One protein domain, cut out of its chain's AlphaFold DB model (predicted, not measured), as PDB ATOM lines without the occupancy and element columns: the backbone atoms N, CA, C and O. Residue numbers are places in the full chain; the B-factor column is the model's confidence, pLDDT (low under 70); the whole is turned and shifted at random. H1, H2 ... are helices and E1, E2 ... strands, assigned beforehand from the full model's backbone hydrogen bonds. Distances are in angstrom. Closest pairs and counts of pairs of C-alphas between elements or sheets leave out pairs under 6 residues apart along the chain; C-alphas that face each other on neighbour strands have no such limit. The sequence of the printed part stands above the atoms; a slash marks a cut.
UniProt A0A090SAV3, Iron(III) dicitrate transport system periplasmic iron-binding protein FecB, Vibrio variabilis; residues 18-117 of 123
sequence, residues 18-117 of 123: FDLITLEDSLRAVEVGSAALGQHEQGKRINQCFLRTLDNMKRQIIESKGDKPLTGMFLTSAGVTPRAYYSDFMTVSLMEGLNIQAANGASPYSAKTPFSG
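What this domain is: This is residues 18 to 117 of the 123 residues of the protein "Iron(III) dicitrate transport system periplasmic iron-binding protein FecB" of Vibrio variabilis (UniProt A0A090SAV3). A V of two helices, H1 and the much longer H2, is bridged at its open side by the short helix H3. Beyond H3, E1 and E4 pair side by side, and E1 runs on into the E2-E3 hairpin. The printed part has 100 residues in the order H1 H2 E1 E2 E3 H3 E4, with two two-stranded sheets, E1-E4 parallel and E2-E3 antiparallel, and a mixed class. It is loose, with a radius of gyration of the C-alphas of 15.7 A and spans of 44 by 36 by 24 A.

Where its parts are: H1, residues 23 to 36, begins at C-alpha (-17.078, 24.578, 38.591) and is 20.2 A long. H2, residues 40 to 65, is 37.9 A long. E1 is residues 70 to 72, E2 75 to 78, E3 81 to 84 and H3 90 to 97. E4, residues 100 to 102, ends at C-alpha (-29.330, 32.005, 34.420).

How they stand to each other: H1 and H2 form a helical hairpin, opposite ways at a shallow tilt of 26 degrees; residues 40 to 47 alone of H2 touch H1, closest at the C-alphas of Ser 34 and Gly 43, 5.0 A. H2 touches H3 with residues 54 to 58 alone, at a steep tilt of 54 degrees, closest at the C-alphas of Leu 54 and Gly 97, 6.6 A. H1 and H3 only just touch, with 3 pairs of C-alphas within 8 A, closest at Leu 23 and Met 90, 4.9 A. The closest C-alphas of H3 and E4 are Glu 96 and Ala 102, 6.5 A. Between E1 and E4, N 72 and O 101 are 2.9 A apart; between E2 and E3, N 76 and O 83 are 2.8 A apart, both within hydrogen-bond range. In H1, H2 and H3 every O i to N i+4 pair is within that range. H1 is apart from E4.

The domain as a whole: The farthest C-alphas, Gly 38 and Val 80, are 46.1 A apart. The printed part has no cut, and the six links are tight. Residues 103 to 117 hold no named element. The mean pLDDT of the printed part is 87.6; residues 78 to 80 and 110 to 117 are under 70.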
ATOM      1  N   PHE A  18     -13.441  16.846  49.168       88.19
ATOM      2  CA  PHE A  18     -13.768  17.915  48.229       88.19
ATOM      3  C   PHE A  18     -15.240  18.292  48.347       88.19
ATOM      4  O   PHE A  18     -16.116  17.431  48.290       88.19
ATOM      5  N   ASP A  19     -15.493  19.588  48.491       85.31
ATOM      6  CA  ASP A  19     -16.833  20.163  48.458       85.31
ATOM      7  C   ASP A  19     -17.121  20.683  47.043       85.31
ATOM      8  O   ASP A  19     -16.719  21.786  46.676       85.31
ATOM      9  N   LEU A  20     -17.737  19.838  46.213       89.06
ATOM     10  CA  LEU A  20     -17.865  20.026  44.761       89.06
ATOM     11  C   LEU A  20     -19.088  20.873  44.387       89.06
ATOM     12  O   LEU A  20     -19.982  20.423  43.669       89.06
ATOM     13  N   ILE A  21     -19.144  22.097  44.906       86.00
ATOM     14  CA  ILE A  21     -20.296  22.987  44.721       86.00
ATOM     15  C   ILE A  21     -20.201  23.774  43.416       86.00
ATOM     16  O   ILE A  21     -21.191  23.880  42.693       86.00
ATOM     17  N   THR A  22     -19.025  24.322  43.118       88.44
ATOM     18  CA  THR A  22     -18.790  25.199  41.963       88.44
ATOM     19  C   THR A  22     -17.996  24.481  40.864       88.44
ATOM     20  O   THR A  22     -17.364  23.442  41.102       88.44
ATOM     21  N   LEU A  23     -17.978  25.048  39.651       90.75
ATOM     22  CA  LEU A  23     -17.078  24.578  38.591       90.75
ATOM     23  C   LEU A  23     -15.609  24.640  39.034       90.75
ATOM     24  O   LEU A  23     -14.859  23.681  38.847       90.75
ATOM     25  N   GLU A  24     -15.219  25.732  39.685       91.62
ATOM     26  CA  GLU A  24     -13.864  25.913  40.195       91.62
ATOM     27  C   GLU A  24     -13.492  24.850  41.239       91.62
ATOM     28  O   GLU A  24     -12.399  24.290  41.181       91.62
ATOM     29  N   ASP A  25     -14.413  24.503  42.147       92.25
ATOM     30  CA  ASP A  25     -14.190  23.447  43.142       92.25
ATOM     31  C   ASP A  25     -13.878  22.101  42.471       92.25
ATOM     32  O   ASP A  25     -13.019  21.355  42.941       92.25
ATOM     33  N   SER A  26     -14.522  21.810  41.338       94.19
ATOM     34  CA  SER A  26     -14.288  20.571  40.589       94.19
ATOM     35  C   SER A  26     -12.977  20.583  39.812       94.19
ATOM     36  O   SER A  26     -12.243  19.595  39.852       94.19
ATOM     37  N   LEU A  27     -12.630  21.701  39.165       96.25
ATOM     38  CA  LEU A  27     -11.327  21.857  38.510       96.25
ATOM     39  C   LEU A  27     -10.189  21.706  39.530       96.25
ATOM     40  O   LEU A  27      -9.225  20.972  39.292       96.25
ATOM     41  N   ARG A  28     -10.337  22.330  40.704       95.88
ATOM     42  CA  ARG A  28      -9.381  22.234  41.812       95.88
ATOM     43  C   ARG A  28      -9.285  20.814  42.366       95.88
ATOM     44  O   ARG A  28      -8.187  20.354  42.660       95.88
ATOM     45  N   ALA A  29     -10.402  20.096  42.485       96.31
ATOM     46  CA  ALA A  29     -10.400  18.712  42.956       96.31
ATOM     47  C   ALA A  29      -9.621  17.778  42.017       96.31
ATOM     48  O   ALA A  29      -8.857  16.937  42.490       96.31
ATOM     49  N   VAL A  30      -9.751  17.955  40.698       97.56
ATOM     50  CA  VAL A  30      -8.947  17.212  39.710       97.56
ATOM     51  C   VAL A  30      -7.466  17.560  39.840       97.56
ATOM     52  O   VAL A  30      -6.623  16.663  39.835       97.56
ATOM     53  N   GLU A  31      -7.139  18.843  39.987       97.12
ATOM     54  CA  GLU A  31      -5.757  19.294  40.152       97.12
ATOM     55  C   GLU A  31      -5.118  18.684  41.407       97.12
ATOM     56  O   GLU A  31      -4.119  17.973  41.297       97.12
ATOM     57  N   VAL A  32      -5.742  18.864  42.575       95.94
ATOM     58  CA  VAL A  32      -5.259  18.335  43.860       95.94
ATOM     59  C   VAL A  32      -5.209  16.807  43.851       95.94
ATOM     60  O   VAL A  32      -4.207  16.223  44.265       95.94
ATOM     61  N   GLY A  33      -6.252  16.143  43.348       95.44
ATOM     62  CA  GLY A  33      -6.299  14.684  43.265       95.44
ATOM     63  C   GLY A  33      -5.192  14.120  42.376       95.44
ATOM     64  O   GLY A  33      -4.512  13.169  42.753       95.44
ATOM     65  N   SER A  34      -4.944  14.743  41.222       97.00
ATOM     66  CA  SER A  34      -3.859  14.330  40.328       97.00
ATOM     67  C   SER A  34      -2.475  14.582  40.929       97.00
ATOM     68  O   SER A  34      -1.581  13.750  40.768       97.00
ATOM     69  N   ALA A  35      -2.302  15.686  41.661       95.06
ATOM     70  CA  ALA A  35      -1.062  16.022  42.345       95.06
ATOM     71  C   ALA A  35      -0.720  14.985  43.421       95.06
ATOM     72  O   ALA A  35       0.401  14.477  43.458       95.06
ATOM     73  N   ALA A  36      -1.713  14.590  44.224       93.50
ATOM     74  CA  ALA A  36      -1.570  13.554  45.245       93.50
ATOM     75  C   ALA A  36      -1.162  12.185  44.667       93.50
ATOM     76  O   ALA A  36      -0.507  11.398  45.345       93.50
ATOM     77  N   LEU A  37      -1.507  11.917  43.404       94.31
ATOM     78  CA  LEU A  37      -1.135  10.698  42.678       94.31
ATOM     79  C   LEU A  37       0.183  10.830  41.893       94.31
ATOM     80  O   LEU A  37       0.566   9.904  41.181       94.31
ATOM     81  N   GLY A  38       0.868  11.976  41.964       97.19
ATOM     82  CA  GLY A  38       2.070  12.251  41.170       97.19
ATOM     83  C   GLY A  38       1.796  12.494  39.678       97.19
ATOM     84  O   GLY A  38       2.726  12.537  38.878       97.19
ATOM     85  N   GLN A  39       0.536  12.692  39.285       97.88
ATOM     86  CA  GLN A  39       0.069  12.807  37.898       97.88
ATOM     87  C   GLN A  39      -0.355  14.237  37.512       97.88
ATOM     88  O   GLN A  39      -1.295  14.428  36.741       97.88
ATOM     89  N   HIS A  40       0.356  15.248  38.012       96.75
ATOM     90  CA  HIS A  40       0.053  16.675  37.823       96.75
ATOM     91  C   HIS A  40      -0.296  17.058  36.373       96.75
ATOM     92  O   HIS A  40      -1.327  17.674  36.107       96.75
ATOM     93  N   GLU A  41       0.541  16.660  35.411       97.69
ATOM     94  CA  GLU A  41       0.330  17.000  33.999       97.69
ATOM     95  C   GLU A  41      -0.910  16.320  33.412       97.69
ATOM     96  O   GLU A  41      -1.595  16.891  32.563       97.69
ATOM     97  N   GLN A  42      -1.253  15.124  33.894       97.94
ATOM     98  CA  GLN A  42      -2.468  14.439  33.467       97.94
ATOM     99  C   GLN A  42      -3.717  15.137  34.018       97.94
ATOM    100  O   GLN A  42      -4.676  15.322  33.272       97.94
ATOM    101  N   GLY A  43      -3.693  15.599  35.272       98.19
ATOM    102  CA  GLY A  43      -4.786  16.390  35.849       98.19
ATOM    103  C   GLY A  43      -5.027  17.699  35.102       98.19
ATOM    104  O   GLY A  43      -6.160  17.992  34.716       98.19
ATOM    105  N   LYS A  44      -3.957  18.442  34.785       98.12
ATOM    106  CA  LYS A  44      -4.051  19.645  33.938       98.12
ATOM    107  C   LYS A  44      -4.690  19.335  32.585       98.12
ATOM    108  O   LYS A  44      -5.582  20.060  32.147       98.12
ATOM    109  N   ARG A  45      -4.279  18.240  31.932       98.44
ATOM    110  CA  ARG A  45      -4.858  17.809  30.647       98.44
ATOM    111  C   ARG A  45      -6.341  17.470  30.761       98.44
ATOM    112  O   ARG A  45      -7.083  17.822  29.848       98.44
ATOM    113  N   ILE A  46      -6.772  16.822  31.846       98.38
ATOM    114  CA  ILE A  46      -8.188  16.513  32.097       98.38
ATOM    115  C   ILE A  46      -8.999  17.808  32.187       98.38
ATOM    116  O   ILE A  46      -9.955  17.969  31.431       98.38
ATOM    117  N   ASN A  47      -8.571  18.763  33.017       98.25
ATOM    118  CA  ASN A  47      -9.253  20.053  33.158       98.25
ATOM    119  C   ASN A  47      -9.313  20.825  31.836       98.25
ATOM    120  O   ASN A  47     -10.368  21.310  31.436       98.25
ATOM    121  N   GLN A  48      -8.202  20.886  31.102       98.38
ATOM    122  CA  GLN A  48      -8.174  21.525  29.787       98.38
ATOM    123  C   GLN A  48      -9.090  20.822  28.774       98.38
ATOM    124  O   GLN A  48      -9.719  21.478  27.949       98.38
ATOM    125  N   CYS A  49      -9.160  19.488  28.805       98.31
ATOM    126  CA  CYS A  49     -10.041  18.713  27.933       98.31
ATOM    127  C   CYS A  49     -11.516  18.987  28.240       98.31
ATOM    128  O   CYS A  49     -12.312  19.183  27.321       98.31
ATOM    129  N   PHE A  50     -11.855  19.064  29.525       97.44
ATOM    130  CA  PHE A  50     -13.189  19.416  29.982       97.44
ATOM    131  C   PHE A  50     -13.600  20.814  29.497       97.44
ATOM    132  O   PHE A  50     -14.631  20.957  28.844       97.44
ATOM    133  N   LEU A  51     -12.759  21.827  29.726       96.75
ATOM    134  CA  LEU A  51     -13.048  23.206  29.312       96.75
ATOM    135  C   LEU A  51     -13.185  23.334  27.788       96.75
ATOM    136  O   LEU A  51     -14.145  23.926  27.307       96.75
ATOM    137  N   ARG A  52     -12.303  22.681  27.016       97.94
ATOM    138  CA  ARG A  52     -12.441  22.627  25.550       97.94
ATOM    139  C   ARG A  52     -13.737  21.958  25.110       97.94
ATOM    140  O   ARG A  52     -14.337  22.381  24.130       97.94
ATOM    141  N   THR A  53     -14.163  20.903  25.802       97.31
ATOM    142  CA  THR A  53     -15.443  20.243  25.513       97.31
ATOM    143  C   THR A  53     -16.607  21.211  25.709       97.31
ATOM    144  O   THR A  53     -17.464  21.304  24.833       97.31
ATOM    145  N   LEU A  54     -16.601  21.975  26.803       96.00
ATOM    146  CA  LEU A  54     -17.626  22.978  27.089       96.00
ATOM    147  C   LEU A  54     -17.653  24.087  26.024       96.00
ATOM    148  O   LEU A  54     -18.714  24.386  25.479       96.00
ATOM    149  N   ASP A  55     -16.487  24.617  25.644       96.25
ATOM    150  CA  ASP A  55     -16.373  25.625  24.582       96.25
ATOM    151  C   ASP A  55     -16.864  25.098  23.227       96.25
ATOM    152  O   ASP A  55     -17.521  25.812  22.466       96.25
ATOM    153  N   ASN A  56     -16.573  23.836  22.906       97.25
ATOM    154  CA  ASN A  56     -17.054  23.204  21.678       97.25
ATOM    155  C   ASN A  56     -18.583  23.104  21.666       97.25
ATOM    156  O   ASN A  56     -19.204  23.429  20.656       97.25
ATOM    157  N   MET A  57     -19.188  22.693  22.783       95.81
ATOM    158  CA  MET A  57     -20.645  22.625  22.914       95.81
ATOM    159  C   MET A  57     -21.283  24.013  22.804       95.81
ATOM    160  O   MET A  57     -22.265  24.180  22.082       95.81
ATOM    161  N   LYS A  58     -20.692  25.030  23.445       95.31
ATOM    162  CA  LYS A  58     -21.128  26.426  23.313       95.31
ATOM    163  C   LYS A  58     -21.136  26.877  21.853       95.31
ATOM    164  O   LYS A  58     -22.127  27.441  21.393       95.31
ATOM    165  N   ARG A  59     -20.058  26.600  21.109       95.38
ATOM    166  CA  ARG A  59     -19.963  26.941  19.678       95.38
ATOM    167  C   ARG A  59     -21.056  26.268  18.855       95.38
ATOM    168  O   ARG A  59     -21.715  26.952  18.087       95.38
ATOM    169  N   GLN A  60     -21.324  24.984  19.079       93.94
ATOM    170  CA  GLN A  60     -22.407  24.268  18.388       93.94
ATOM    171  C   GLN A  60     -23.795  24.868  18.674       93.94
ATOM    172  O   GLN A  60     -24.654  24.936  17.790       93.94
ATOM    173  N   ILE A  61     -24.033  25.328  19.905       90.81
ATOM    174  CA  ILE A  61     -25.281  26.014  20.264       90.81
ATOM    175  C   ILE A  61     -25.386  27.347  19.520       90.81
ATOM    176  O   ILE A  61     -26.414  27.608  18.900       90.81
ATOM    177  N   ILE A  62     -24.322  28.153  19.518       92.44
ATOM    178  CA  ILE A  62     -24.283  29.441  18.810       92.44
ATOM    179  C   ILE A  62     -24.480  29.249  17.300       92.44
ATOM    180  O   ILE A  62     -25.281  29.951  16.688       92.44
ATOM    181  N   GLU A  63     -23.814  28.263  16.702       93.19
ATOM    182  CA  GLU A  63     -23.949  27.931  15.278       93.19
ATOM    183  C   GLU A  63     -25.384  27.515  14.914       93.19
ATOM    184  O   GLU A  63     -25.871  27.854  13.839       93.19
ATOM    185  N   SER A  64     -26.089  26.814  15.811       90.25
ATOM    186  CA  SER A  64     -27.440  26.294  15.546       90.25
ATOM    187  C   SER A  64     -28.590  27.227  15.944       90.25
ATOM    188  O   SER A  64     -29.683  27.113  15.384       90.25
ATOM    189  N   LYS A  65     -28.392  28.123  16.918       86.06
ATOM    190  CA  LYS A  65     -29.439  29.003  17.484       86.06
ATOM    191  C   LYS A  65     -29.163  30.497  17.296       86.06
ATOM    192  O   LYS A  65     -30.040  31.310  17.586       86.06
ATOM    193  N   GLY A  66     -27.994  30.852  16.772       86.44
ATOM    194  CA  GLY A  66     -27.495  32.219  16.722       86.44
ATOM    195  C   GLY A  66     -26.788  32.624  18.016       86.44
ATOM    196  O   GLY A  66     -26.898  31.972  19.050       86.44
ATOM    197  N   ASP A  67     -26.068  33.742  17.960       87.50
ATOM    198  CA  ASP A  67     -25.222  34.232  19.060       87.50
ATOM    199  C   ASP A  67     -26.008  34.878  20.217       87.50
ATOM    200  O   ASP A  67     -25.450  35.278  21.236       87.50
ATOM    201  N   LYS A  68     -27.338  34.976  20.091       90.31
ATOM    202  CA  LYS A  68     -28.175  35.501  21.172       90.31
ATOM    203  C   LYS A  68     -28.251  34.469  22.304       90.31
ATOM    204  O   LYS A  68     -28.708  33.353  22.049       90.31
ATOM    205  N   PRO A  69     -27.855  34.826  23.538       86.06
ATOM    206  CA  PRO A  69     -27.934  33.906  24.661       86.06
ATOM    207  C   PRO A  69     -29.389  33.528  24.936       86.06
ATOM    208  O   PRO A  69     -30.296  34.362  24.872       86.06
ATOM    209  N   LEU A  70     -29.606  32.253  25.253       89.12
ATOM    210  CA  LEU A  70     -30.888  31.782  25.768       89.12
ATOM    211  C   LEU A  70     -30.994  32.156  27.248       89.12
ATOM    212  O   LEU A  70     -29.981  32.298  27.925       89.12
ATOM    213  N   THR A  71     -32.208  32.263  27.778       92.06
ATOM    214  CA  THR A  71     -32.430  32.395  29.225       92.06
ATOM    215  C   THR A  71     -32.973  31.082  29.771       92.06
ATOM    216  O   THR A  71     -33.918  30.522  29.215       92.06
ATOM    217  N   GLY A  72     -32.381  30.586  30.856       90.19
ATOM    218  CA  GLY A  72     -32.752  29.322  31.486       90.19
ATOM    219  C   GLY A  72     -32.771  29.415  33.007       90.19
ATOM    220  O   GLY A  72     -32.134  30.276  33.608       90.19
ATOM    221  N   MET A  73     -33.511  28.513  33.648       89.88
ATOM    222  CA  MET A  73     -33.537  28.379  35.101       89.88
ATOM    223  C   MET A  73     -33.354  26.912  35.466       89.88
ATOM    224  O   MET A  73     -34.107  26.056  34.999       89.88
ATOM    225  N   PHE A  74     -32.371  26.625  36.317       87.12
ATOM    226  CA  PHE A  74     -32.183  25.275  36.824       87.12
ATOM    227  C   PHE A  74     -33.060  25.053  38.051       87.12
ATOM    228  O   PHE A  74     -32.809  25.611  39.123       87.12
ATOM    229  N   LEU A  75     -34.091  24.230  37.878       85.94
ATOM    230  CA  LEU A  75     -35.010  23.842  38.935       85.94
ATOM    231  C   LEU A  75     -34.598  22.504  39.538       85.94
ATOM    232  O   LEU A  75     -34.264  21.547  38.847       85.94
ATOM    233  N   THR A  76     -34.670  22.438  40.853       78.25
ATOM    234  CA  THR A  76     -34.391  21.253  41.652       78.25
ATOM    235  C   THR A  76     -35.478  21.122  42.703       78.25
ATOM    236  O   THR A  76     -35.976  22.115  43.238       78.25
ATOM    237  N   SER A  77     -35.894  19.896  42.987       72.75
ATOM    238  CA  SER A  77     -36.858  19.624  44.041       72.75
ATOM    239  C   SER A  77     -36.309  18.570  44.990       72.75
ATOM    240  O   SER A  77     -35.675  17.595  44.595       72.75
ATOM    241  N   ALA A  78     -36.585  18.780  46.271       62.09
ATOM    242  CA  ALA A  78     -36.568  17.739  47.281       62.09
ATOM    243  C   ALA A  78     -37.944  17.799  47.956       62.09
ATOM    244  O   ALA A  78     -38.233  18.721  48.721       62.09
ATOM    245  N   GLY A  79     -38.836  16.877  47.587       65.88
ATOM    246  CA  GLY A  79     -40.241  16.907  48.002       65.88
ATOM    247  C   GLY A  79     -41.085  17.929  47.226       65.88
ATOM    248  O   GLY A  79     -40.947  18.070  46.016       65.88
ATOM    249  N   VAL A  80     -41.993  18.627  47.919       63.22
ATOM    250  CA  VAL A  80     -43.104  19.385  47.300       63.22
ATOM    251  C   VAL A  80     -42.784  20.825  46.873       63.22
ATOM    252  O   VAL A  80     -43.633  21.475  46.275       63.22
ATOM    253  N   THR A  81     -41.608  21.377  47.193       71.31
ATOM    254  CA  THR A  81     -41.278  22.780  46.862       71.31
ATOM    255  C   THR A  81     -40.148  22.854  45.831       71.31
ATOM    256  O   THR A  81     -39.031  22.444  46.163       71.31
ATOM    257  N   PRO A  82     -40.391  23.397  44.620       77.50
ATOM    258  CA  PRO A  82     -39.324  23.658  43.668       77.50
ATOM    259  C   PRO A  82     -38.413  24.764  44.200       77.50
ATOM    260  O   PRO A  82     -38.852  25.770  44.768       77.50
ATOM    261  N   ARG A  83     -37.120  24.552  44.020       80.75
ATOM    262  CA  ARG A  83     -36.050  25.489  44.324       80.75
ATOM    263  C   ARG A  83     -35.270  25.742  43.047       80.75
ATOM    264  O   ARG A  83     -35.203  24.874  42.182       80.75
ATOM    265  N   ALA A  84     -34.681  26.918  42.942       85.38
ATOM    266  CA  ALA A  84     -33.854  27.271  41.806       85.38
ATOM    267  C   ALA A  84     -32.425  27.536  42.284       85.38
ATOM    268  O   ALA A  84     -32.227  28.143  43.342       85.38
ATOM    269  N   TYR A  85     -31.451  27.032  41.533       87.00
ATOM    270  CA  TYR A  85     -30.036  27.251  41.820       87.00
ATOM    271  C   TYR A  85     -29.571  28.627  41.322       87.00
ATOM    272  O   TYR A  85     -30.077  29.140  40.323       87.00
ATOM    273  N   TYR A  86     -28.604  29.207  42.033       87.88
ATOM    274  CA  TYR A  86     -27.876  30.412  41.618       87.88
ATOM    275  C   TYR A  86     -26.693  30.073  40.694       87.88
ATOM    276  O   TYR A  86     -26.247  28.925  40.673       87.88
ATOM    277  N   SER A  87     -26.166  31.065  39.967       87.19
ATOM    278  CA  SER A  87     -25.094  30.922  38.958       87.19
ATOM    279  C   SER A  87     -23.827  30.213  39.449       87.19
ATOM    280  O   SER A  87     -23.199  29.477  38.690       87.19
ATOM    281  N   ASP A  88     -23.482  30.360  40.730       84.69
ATOM    282  CA  ASP A  88     -22.252  29.794  41.298       84.69
ATOM    283  C   ASP A  88     -22.302  28.260  41.440       84.69
ATOM    284  O   ASP A  88     -21.273  27.606  41.613       84.69
ATOM    285  N   PHE A  89     -23.493  27.658  41.364       87.56
ATOM    286  CA  PHE A  89     -23.653  26.208  41.452       87.56
ATOM    287  C   PHE A  89     -23.234  25.549  40.153       87.56
ATOM    288  O   PHE A  89     -23.689  25.953  39.088       87.56
ATOM    289  N   MET A  90     -22.454  24.469  40.258       89.06
ATOM    290  CA  MET A  90     -21.863  23.736  39.136       89.06
ATOM    291  C   MET A  90     -22.834  23.591  37.964       89.06
ATOM    292  O   MET A  90     -22.520  23.981  36.847       89.06
ATOM    293  N   THR A  91     -24.044  23.088  38.204       89.12
ATOM    294  CA  THR A  91     -25.005  22.853  37.122       89.12
ATOM    295  C   THR A  91     -25.439  24.133  36.403       89.12
ATOM    296  O   THR A  91     -25.640  24.113  35.191       89.12
ATOM    297  N   VAL A  92     -25.557  25.250  37.125       91.62
ATOM    298  CA  VAL A  92     -25.881  26.559  36.542       91.62
ATOM    299  C   VAL A  92     -24.657  27.154  35.850       91.62
ATOM    300  O   VAL A  92     -24.788  27.634  34.730       91.62
ATOM    301  N   SER A  93     -23.461  27.020  36.429       91.25
ATOM    302  CA  SER A  93     -22.216  27.449  35.783       91.25
ATOM    303  C   SER A  93     -21.977  26.721  34.451       91.25
ATOM    304  O   SER A  93     -21.510  27.324  33.489       91.25
ATOM    305  N   LEU A  94     -22.334  25.432  34.354       93.12
ATOM    306  CA  LEU A  94     -22.281  24.685  33.091       93.12
ATOM    307  C   LEU A  94     -23.310  25.192  32.083       93.12
ATOM    308  O   LEU A  94     -22.982  25.361  30.913       93.12
ATOM    309  N   MET A  95     -24.536  25.460  32.532       93.38
ATOM    310  CA  MET A  95     -25.583  26.049  31.697       93.38
ATOM    311  C   MET A  95     -25.136  27.405  31.119       93.38
ATOM    312  O   MET A  95     -25.235  27.623  29.911       93.38
ATOM    313  N   GLU A  96     -24.557  28.277  31.942       92.19
ATOM    314  CA  GLU A  96     -24.003  29.565  31.505       92.19
ATOM    315  C   GLU A  96     -22.800  29.388  30.569       92.19
ATOM    316  O   GLU A  96     -22.701  30.069  29.545       92.19
ATOM    317  N   GLY A  97     -21.944  28.398  30.842       91.19
ATOM    318  CA  GLY A  97     -20.869  27.975  29.944       91.19
ATOM    319  C   GLY A  97     -21.355  27.553  28.551       91.19
ATOM    320  O   GLY A  97     -20.624  27.701  27.578       91.19
ATOM    321  N   LEU A  98     -22.610  27.112  28.427       92.81
ATOM    322  CA  LEU A  98     -23.266  26.735  27.171       92.81
ATOM    323  C   LEU A  98     -24.019  27.890  26.480       92.81
ATOM    324  O   LEU A  98     -24.783  27.645  25.550       92.81
ATOM    325  N   ASN A  99     -23.797  29.146  26.888       92.31
ATOM    326  CA  ASN A  99     -24.505  30.339  26.392       92.31
ATOM    327  C   ASN A  99     -25.988  30.430  26.813       92.31
ATOM    328  O   ASN A  99     -26.803  31.041  26.116       92.31
ATOM    329  N   ILE A 100     -26.346  29.823  27.949       92.38
ATOM    330  CA  ILE A 100     -27.687  29.918  28.537       92.38
ATOM    331  C   ILE A 100     -27.587  30.720  29.840       92.38
ATOM    332  O   ILE A 100     -27.130  30.220  30.863       92.38
ATOM    333  N   GLN A 101     -28.022  31.974  29.812       92.00
ATOM    334  CA  GLN A 101     -27.979  32.880  30.953       92.00
ATOM    335  C   GLN A 101     -28.956  32.437  32.048       92.00
ATOM    336  O   GLN A 101     -30.136  32.186  31.776       92.00
ATOM    337  N   ALA A 102     -28.483  32.366  33.294       91.31
ATOM    338  CA  ALA A 102     -29.330  32.005  34.420       91.31
ATOM    339  C   ALA A 102     -30.308  33.132  34.771       91.31
ATOM    340  O   ALA A 102     -29.901  34.250  35.082       91.31
ATOM    341  N   ALA A 103     -31.603  32.818  34.804       90.12
ATOM    342  CA  ALA A 103     -32.648  33.763  35.202       90.12
ATOM    343  C   ALA A 103     -32.498  34.238  36.661       90.12
ATOM    344  O   ALA A 103     -32.860  35.364  36.987       90.12
ATOM    345  N   ASN A 104     -31.945  33.387  37.531       85.88
ATOM    346  CA  ASN A 104     -31.731  33.700  38.945       85.88
ATOM    347  C   ASN A 104     -30.457  34.500  39.219       85.88
ATOM    348  O   ASN A 104     -30.346  35.080  40.297       85.88
ATOM    349  N   GLY A 105     -29.510  34.505  38.277       86.00
ATOM    350  CA  GLY A 105     -28.204  35.133  38.440       86.00
ATOM    351  C   GLY A 105     -27.410  34.632  39.654       86.00
ATOM    352  O   GLY A 105     -27.638  33.539  40.189       86.00
ATOM    353  N   ALA A 106     -26.458  35.459  40.080       84.88
ATOM    354  CA  ALA A 106     -25.578  35.191  41.213       84.88
ATOM    355  C   ALA A 106     -26.339  35.098  42.547       84.88
ATOM    356  O   ALA A 106     -27.377  35.736  42.743       84.88
ATOM    357  N   SER A 107     -25.792  34.323  43.488       80.62
ATOM    358  CA  SER A 107     -26.359  34.220  44.833       80.62
ATOM    359  C   SER A 107     -26.301  35.577  45.551       80.62
ATOM    360  O   SER A 107     -25.232  36.184  45.614       80.62
ATOM    361  N   PRO A 108     -27.400  36.054  46.167       77.38
ATOM    362  CA  PRO A 108     -27.372  37.231  47.034       77.38
ATOM    363  C   PRO A 108     -26.782  36.917  48.421       77.38
ATOM    364  O   PRO A 108     -26.592  37.823  49.232       77.38
ATOM    365  N   TYR A 109     -26.529  35.641  48.726       72.12
ATOM    366  CA  TYR A 109     -25.985  35.189  50.001       72.12
ATOM    367  C   TYR A 109     -24.479  34.964  49.895       72.12
ATOM    368  O   TYR A 109     -24.009  34.317  48.961       72.12
ATOM    369  N   SER A 110     -23.734  35.432  50.901       62.22
ATOM    370  CA  SER A 110     -22.286  35.206  51.022       62.22
ATOM    371  C   SER A 110     -21.918  33.763  51.386       62.22
ATOM    372  O   SER A 110     -20.781  33.341  51.187       62.22
ATOM    373  N   ALA A 111     -22.865  32.995  51.930       59.44
ATOM    374  CA  ALA A 111     -22.705  31.569  52.192       59.44
ATOM    375  C   ALA A 111     -23.041  30.747  50.937       59.44
ATOM    376  O   ALA A 111     -23.956  31.105  50.197       59.44
ATOM    377  N   LYS A 112     -22.371  29.596  50.746       58.12
ATOM    378  CA  LYS A 112     -22.660  28.603  49.686       58.12
ATOM    379  C   LYS A 112     -24.009  27.882  49.901       58.12
ATOM    380  O   LYS A 112     -24.084  26.655  49.915       58.12
ATOM    381  N   THR A 113     -25.092  28.614  50.141       59.41
ATOM    382  CA  THR A 113     -26.445  28.052  50.206       59.41
ATOM    383  C   THR A 113     -26.963  27.814  48.789       59.41
ATOM    384  O   THR A 113     -26.982  28.769  48.013       59.41
ATOM    385  N   PRO A 114     -27.422  26.596  48.435       56.28
ATOM    386  CA  PRO A 114     -27.681  26.267  47.036       56.28
ATOM    387  C   PRO A 114     -28.820  26.997  46.375       56.28
ATOM    388  O   PRO A 114     -28.805  27.245  45.175       56.28
ATOM    389  N   PHE A 115     -29.822  27.333  47.163       60.66
ATOM    390  CA  PHE A 115     -31.139  27.563  46.629       60.66
ATOM    391  C   PHE A 115     -31.595  28.974  46.939       60.66
ATOM    392  O   PHE A 115     -31.446  29.446  48.069       60.66
ATOM    393  N   SER A 116     -32.267  29.589  45.974       53.53
ATOM    394  CA  SER A 116     -33.121  30.729  46.262       53.53
ATOM    395  C   SER A 116     -34.237  30.345  47.240       53.53
ATOM    396  O   SER A 116     -34.581  29.165  47.410       53.53
ATOM    397  N   GLY A 117     -34.855  31.353  47.860       56.12
ATOM    398  CA  GLY A 117     -36.130  31.185  48.559       56.12
ATOM    399  C   GLY A 117     -37.200  30.517  47.677       56.12
ATOM    400  O   GLY A 117     -37.036  30.384  46.461       56.12
TER     401      GLY A 117